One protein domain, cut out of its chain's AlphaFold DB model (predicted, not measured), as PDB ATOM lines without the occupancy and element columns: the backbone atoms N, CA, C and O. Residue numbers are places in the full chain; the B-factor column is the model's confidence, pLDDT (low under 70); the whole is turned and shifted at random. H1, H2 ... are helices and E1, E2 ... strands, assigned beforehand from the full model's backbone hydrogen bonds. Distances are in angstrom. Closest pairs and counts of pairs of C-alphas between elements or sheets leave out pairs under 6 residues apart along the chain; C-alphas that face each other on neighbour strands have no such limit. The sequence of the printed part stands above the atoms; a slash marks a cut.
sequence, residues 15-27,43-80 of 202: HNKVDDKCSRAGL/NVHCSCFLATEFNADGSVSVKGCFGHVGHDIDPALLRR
ATOM      1  N   HIS A  15     144.935 185.986 170.535       36.94
ATOM      2  CA  HIS A  15     144.433 187.355 170.397       36.94
ATOM      3  C   HIS A  15     145.190 188.085 169.274       36.94
ATOM      4  O   HIS A  15     146.059 188.915 169.522       36.94
ATOM      5  N   ASN A  16     144.865 187.769 168.021       47.25
ATOM      6  CA  ASN A  16     145.387 188.468 166.847       47.25
ATOM      7  C   ASN A  16     144.546 189.715 166.563       47.25
ATOM      8  O   ASN A  16     143.746 189.737 165.632       47.25
ATOM      9  N   LYS A  17     144.700 190.763 167.370       46.25
ATOM     10  CA  LYS A  17     144.133 192.066 167.023       46.25
ATOM     11  C   LYS A  17     145.021 192.723 165.964       46.25
ATOM     12  O   LYS A  17     146.199 192.963 166.218       46.25
ATOM     13  N   VAL A  18     144.457 193.001 164.791       61.25
ATOM     14  CA  VAL A  18     145.131 193.759 163.726       61.25
ATOM     15  C   VAL A  18     144.462 195.124 163.639       61.25
ATOM     16  O   VAL A  18     143.281 195.220 163.303       61.25
ATOM     17  N   ASP A  19     145.221 196.162 163.985       55.88
ATOM     18  CA  ASP A  19     144.801 197.556 163.869       55.88
ATOM     19  C   ASP A  19     145.513 198.186 162.667       55.88
ATOM     20  O   ASP A  19     146.671 198.601 162.768       55.88
ATOM     21  N   ASP A  20     144.812 198.294 161.540       60.41
ATOM     22  CA  ASP A  20     145.304 199.041 160.385       60.41
ATOM     23  C   ASP A  20     144.878 200.503 160.525       60.41
ATOM     24  O   ASP A  20     143.694 200.854 160.582       60.41
ATOM     25  N   LYS A  21     145.870 201.389 160.603       66.50
ATOM     26  CA  LYS A  21     145.658 202.836 160.647       66.50
ATOM     27  C   LYS A  21     146.156 203.462 159.355       66.50
ATOM     28  O   LYS A  21     147.126 202.995 158.760       66.50
ATOM     29  N   CYS A  22     145.518 204.556 158.936       67.19
ATOM     30  CA  CYS A  22     146.039 205.373 157.844       67.19
ATOM     31  C   CYS A  22     147.505 205.746 158.132       67.19
ATOM     32  O   CYS A  22     147.848 206.050 159.270       67.19
ATOM     33  N   SER A  23     148.371 205.790 157.119       64.75
ATOM     34  CA  SER A  23     149.781 206.180 157.287       64.75
ATOM     35  C   SER A  23     149.961 207.585 157.885       64.75
ATOM     36  O   SER A  23     151.003 207.876 158.460       64.75
ATOM     37  N   ARG A  24     148.933 208.446 157.803       61.59
ATOM     38  CA  ARG A  24     148.865 209.764 158.461       61.59
ATOM     39  C   ARG A  24     148.294 209.740 159.886       61.59
ATOM     40  O   ARG A  24     148.318 210.762 160.571       61.59
ATOM     41  N   ALA A  25     147.799 208.606 160.367       60.88
ATOM     42  CA  ALA A  25     147.361 208.449 161.747       60.88
ATOM     43  C   ALA A  25     148.591 208.381 162.671       60.88
ATOM     44  O   ALA A  25     149.227 207.343 162.822       60.88
ATOM     45  N   GLY A  26     148.936 209.513 163.288       55.09
ATOM     46  CA  GLY A  26     149.975 209.600 164.322       55.09
ATOM     47  C   GLY A  26     151.347 210.117 163.874       55.09
ATOM     48  O   GLY A  26     152.245 210.211 164.709       55.09
ATOM     49  N   LEU A  27     151.538 210.502 162.605       52.56
ATOM     50  CA  LEU A  27     152.765 211.196 162.195       52.56
ATOM     51  C   LEU A  27     152.744 212.650 162.696       52.56
ATOM     52  O   LEU A  27     151.721 213.330 162.636       52.56
ATOM     53  N   ASN A  43     142.261 219.137 161.472       58.84
ATOM     54  CA  ASN A  43     142.466 217.862 162.140       58.84
ATOM     55  C   ASN A  43     143.704 217.218 161.514       58.84
ATOM     56  O   ASN A  43     143.632 216.591 160.464       58.84
ATOM     57  N   VAL A  44     144.846 217.398 162.181       62.94
ATOM     58  CA  VAL A  44     146.160 216.855 161.791       62.94
ATOM     59  C   VAL A  44     146.140 215.323 161.717       62.94
ATOM     60  O   VAL A  44     146.964 214.710 161.042       62.94
ATOM     61  N   HIS A  45     145.194 214.690 162.410       68.38
ATOM     62  CA  HIS A  45     145.066 213.245 162.473       68.38
ATOM     63  C   HIS A  45     143.862 212.769 161.676       68.38
ATOM     64  O   HIS A  45     142.729 213.179 161.928       68.38
ATOM     65  N   CYS A  46     144.126 211.844 160.755       73.94
ATOM     66  CA  CYS A  46     143.080 211.089 160.093       73.94
ATOM     67  C   CYS A  46     142.366 210.206 161.122       73.94
ATOM     68  O   CYS A  46     143.004 209.397 161.796       73.94
ATOM     69  N   SER A  47     141.045 210.338 161.218       77.31
ATOM     70  CA  SER A  47     140.194 209.480 162.050       77.31
ATOM     71  C   SER A  47     139.953 208.092 161.450       77.31
ATOM     72  O   SER A  47     139.206 207.310 162.030       77.31
ATOM     73  N   CYS A  48     140.535 207.786 160.286       78.38
ATOM     74  CA  CYS A  48     140.358 206.503 159.621       78.38
ATOM     75  C   CYS A  48     141.089 205.389 160.380       78.38
ATOM     76  O   CYS A  48     142.303 205.460 160.600       78.38
ATOM     77  N   PHE A  49     140.354 204.341 160.734       81.19
ATOM     78  CA  PHE A  49     140.885 203.140 161.373       81.19
ATOM     79  C   PHE A  49     140.128 201.912 160.877       81.19
ATOM     80  O   PHE A  49     138.952 202.012 160.531       81.19
ATOM     81  N   LEU A  50     140.792 200.760 160.890       82.12
ATOM     82  CA  LEU A  50     140.183 199.455 160.689       82.12
ATOM     83  C   LEU A  50     140.675 198.523 161.798       82.12
ATOM     84  O   LEU A  50     141.853 198.185 161.860       82.12
ATOM     85  N   ALA A  51     139.769 198.148 162.691       84.06
ATOM     86  CA  ALA A  51     140.002 197.189 163.756       84.06
ATOM     87  C   ALA A  51     139.360 195.859 163.364       84.06
ATOM     88  O   ALA A  51     138.158 195.796 163.092       84.06
ATOM     89  N   THR A  52     140.169 194.804 163.344       85.25
ATOM     90  CA  THR A  52     139.703 193.441 163.079       85.25
ATOM     91  C   THR A  52     139.862 192.596 164.334       85.25
ATOM     92  O   THR A  52     140.954 192.510 164.901       85.25
ATOM     93  N   GLU A  53     138.770 191.976 164.768       88.12
ATOM     94  CA  GLU A  53     138.702 191.087 165.924       88.12
ATOM     95  C   GLU A  53     138.311 189.682 165.449       88.12
ATOM     96  O   GLU A  53     137.276 189.491 164.810       88.12
ATOM     97  N   PHE A  54     139.156 188.697 165.750       85.38
ATOM     98  CA  PHE A  54     138.869 187.287 165.499       85.38
ATOM     99  C   PHE A  54     138.235 186.692 166.753       85.38
ATOM    100  O   PHE A  54     138.852 186.677 167.821       85.38
ATOM    101  N   ASN A  55     136.999 186.224 166.627       90.25
ATOM    102  CA  ASN A  55     136.240 185.660 167.730       90.25
ATOM    103  C   ASN A  55     136.566 184.170 167.915       90.25
ATOM    104  O   ASN A  55     137.015 183.482 166.996       90.25
ATOM    105  N   ALA A  56     136.318 183.654 169.120       86.31
ATOM    106  CA  ALA A  56     136.591 182.254 169.459       86.31
ATOM    107  C   ALA A  56     135.694 181.249 168.707       86.31
ATOM    108  O   ALA A  56     136.056 180.084 168.592       86.31
ATOM    109  N   ASP A  57     134.549 181.698 168.187       84.88
ATOM    110  CA  ASP A  57     133.643 180.917 167.335       84.88
ATOM    111  C   ASP A  57     134.115 180.835 165.869       84.88
ATOM    112  O   ASP A  57     133.457 180.215 165.037       84.88
ATOM    113  N   GLY A  58     135.254 181.457 165.541       82.44
ATOM    114  CA  GLY A  58     135.793 181.531 164.186       82.44
ATOM    115  C   GLY A  58     135.200 182.658 163.337       82.44
ATOM    116  O   GLY A  58     135.624 182.833 162.194       82.44
ATOM    117  N   SER A  59     134.260 183.444 163.869       84.00
ATOM    118  CA  SER A  59     133.756 184.633 163.185       84.00
ATOM    119  C   SER A  59     134.774 185.781 163.237       84.00
ATOM    120  O   SER A  59     135.622 185.863 164.128       84.00
ATOM    121  N   VAL A  60     134.701 186.687 162.260       90.19
ATOM    122  CA  VAL A  60     135.560 187.875 162.186       90.19
ATOM    123  C   VAL A  60     134.682 189.112 162.312       90.19
ATOM    124  O   VAL A  60     133.816 189.349 161.472       90.19
ATOM    125  N   SER A  61     134.900 189.908 163.359       84.38
ATOM    126  CA  SER A  61     134.255 191.207 163.527       84.38
ATOM    127  C   SER A  61     135.173 192.304 163.009       84.38
ATOM    128  O   SER A  61     136.323 192.420 163.426       84.38
ATOM    129  N   VAL A  62     134.664 193.122 162.093       86.69
ATOM    130  CA  VAL A  62     135.410 194.241 161.518       86.69
ATOM    131  C   VAL A  62     134.704 195.534 161.895       86.69
ATOM    132  O   VAL A  62     133.538 195.738 161.558       86.69
ATOM    133  N   LYS A  63     135.412 196.425 162.590       85.44
ATOM    134  CA  LYS A  63     134.949 197.778 162.907       85.44
ATOM    135  C   LYS A  63     135.904 198.771 162.281       85.44
ATOM    136  O   LYS A  63     137.085 198.779 162.604       85.44
ATOM    137  N   GLY A  64     135.403 199.638 161.413       80.81
ATOM    138  CA  GLY A  64     136.243 200.647 160.786       80.81
ATOM    139  C   GLY A  64     135.517 201.950 160.526       80.81
ATOM    140  O   GLY A  64     134.306 201.979 160.322       80.81
ATOM    141  N   CYS A  65     136.285 203.033 160.524       80.75
ATOM    142  CA  CYS A  65     135.877 204.320 159.994       80.75
ATOM    143  C   CYS A  65     136.660 204.542 158.704       80.75
ATOM    144  O   CYS A  65     137.873 204.702 158.759       80.75
ATOM    145  N   PHE A  66     135.973 204.560 157.562       73.38
ATOM    146  CA  PHE A  66     136.581 204.831 156.251       73.38
ATOM    147  C   PHE A  66     136.537 206.322 155.874       73.38
ATOM    148  O   PHE A  66     136.937 206.715 154.780       73.38
ATOM    149  N   GLY A  67     136.042 207.172 156.780       77.19
ATOM    150  CA  GLY A  67     136.036 208.618 156.605       77.19
ATOM    151  C   GLY A  67     137.432 209.188 156.824       77.19
ATOM    152  O   GLY A  67     137.849 209.405 157.965       77.19
ATOM    153  N   HIS A  68     138.149 209.456 155.735       70.56
ATOM    154  CA  HIS A  68     139.382 210.233 155.785       70.56
ATOM    155  C   HIS A  68     139.043 211.704 156.034       70.56
ATOM    156  O   HIS A  68     138.775 212.474 155.118       70.56
ATOM    157  N   VAL A  69     139.011 212.099 157.306       72.62
ATOM    158  CA  VAL A  69     138.839 213.501 157.695       72.62
ATOM    159  C   VAL A  69     140.213 214.164 157.762       72.62
ATOM    160  O   VAL A  69     141.106 213.668 158.446       72.62
ATOM    161  N   GLY A  70     140.374 215.294 157.071       67.44
ATOM    162  CA  GLY A  70     141.589 216.117 157.126       67.44
ATOM    163  C   GLY A  70     142.629 215.838 156.036       67.44
ATOM    164  O   GLY A  70     143.661 216.505 156.019       67.44
ATOM    165  N   HIS A  71     142.386 214.893 155.121       70.75
ATOM    166  CA  HIS A  71     143.177 214.751 153.896       70.75
ATOM    167  C   HIS A  71     142.443 213.931 152.831       70.75
ATOM    168  O   HIS A  71     141.667 213.038 153.165       70.75
ATOM    169  N   ASP A  72     142.763 214.183 151.564       76.56
ATOM    170  CA  ASP A  72     142.302 213.342 150.464       76.56
ATOM    171  C   ASP A  72     142.977 211.969 150.508       76.56
ATOM    172  O   ASP A  72     144.123 211.809 150.954       76.56
ATOM    173  N   ILE A  73     142.242 210.956 150.061       73.94
ATOM    174  CA  ILE A  73     142.784 209.618 149.859       73.94
ATOM    175  C   ILE A  73     143.717 209.696 148.660       73.94
ATOM    176  O   ILE A  73     143.276 210.046 147.571       73.94
ATOM    177  N   ASP A  74     144.985 209.345 148.848       72.50
ATOM    178  CA  ASP A  74     145.890 209.154 147.723       72.50
ATOM    179  C   ASP A  74     145.615 207.770 147.102       72.50
ATOM    180  O   ASP A  74     145.971 206.747 147.707       72.50
ATOM    181  N   PRO A  75     144.983 207.688 145.915       70.50
ATOM    182  CA  PRO A  75     144.702 206.410 145.273       70.50
ATOM    183  C   PRO A  75     145.984 205.645 144.908       70.50
ATOM    184  O   PRO A  75     145.934 204.425 144.759       70.50
ATOM    185  N   ALA A  76     147.142 206.311 144.808       65.06
ATOM    186  CA  ALA A  76     148.421 205.645 144.576       65.06
ATOM    187  C   ALA A  76     148.884 204.833 145.798       65.06
ATOM    188  O   ALA A  76     149.506 203.786 145.626       65.06
ATOM    189  N   LEU A  77     148.528 205.250 147.020       63.31
ATOM    190  CA  LEU A  77     148.785 204.483 148.248       63.31
ATOM    191  C   LEU A  77     147.778 203.344 148.456       63.31
ATOM    192  O   LEU A  77     148.082 202.384 149.163       63.31
ATOM    193  N   LEU A  78     146.603 203.427 147.826       63.50
ATOM    194  CA  LEU A  78     145.628 202.333 147.782       63.50
ATOM    195  C   LEU A  78     145.973 201.253 146.758       63.50
ATOM    196  O   LEU A  78     145.392 200.164 146.808       63.50
ATOM    197  N   ARG A  79     146.920 201.508 145.846       56.97
ATOM    198  CA  ARG A  79     147.461 200.451 144.993       56.97
ATOM    199  C   ARG A  79     148.216 199.482 145.890       56.97
ATOM    200  O   ARG A  79     149.390 199.681 146.201       56.97
ATOM    201  N   ARG A  80     147.531 198.408 146.304       55.84
ATOM    202  CA  ARG A  80     148.192 197.194 146.783       55.84
ATOM    203  C   ARG A  80     149.305 196.924 145.787       55.84
ATOM    204  O   ARG A  80     149.024 196.810 144.594       55.84
TER     205      ARG A  80
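What this domain is: This is residues 15 to 27 and 43 to 80 of the 202 residues of an uncharacterized protein of Nippostrongylus brasiliensis (UniProt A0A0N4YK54). With little regular structure, this is a narrow three-stranded sheet, the hairpin E2-E3 with shorter E1 beside E2, and a small helix, H1, set off from it. The 51 printed residues hold E1, E2, E3, H1 in chain order, 20 in named elements, mostly strand; the sheet, E1 - E2 - E3, is antiparallel. The whole is loose, radius of gyration of the C-alphas 13.0 A, spanning 38 by 24 by 17 A.

How they stand to each other: Look at E1, residues 18 to 21, antiparallel to E2, residues 49 to 54: N 20 and O 50, 3.0 A, are within hydrogen-bond range. E2 forms a hairpin with E3, residues 60 to 65: N 51 and O 63, 2.8 A, are within hydrogen-bond range. H1, residues 75 to 78, too short for O i to N i+4 pairs, is not on the sheet.

Where its parts are: Find C-alpha 18 at (145.131, 193.759, 163.726); E1 runs 9.6 A, E2 16.5 A, E3 16.6 A, and H1 4.9 A to C-alpha 78 at (145.628, 202.333, 147.782).

The domain as a whole: Residues 28 to 42 are cut out; C-alphas 27 and 43 are 12.3 A apart. The model's pLDDT is under 70 at 22 residues, among them 15 to 27.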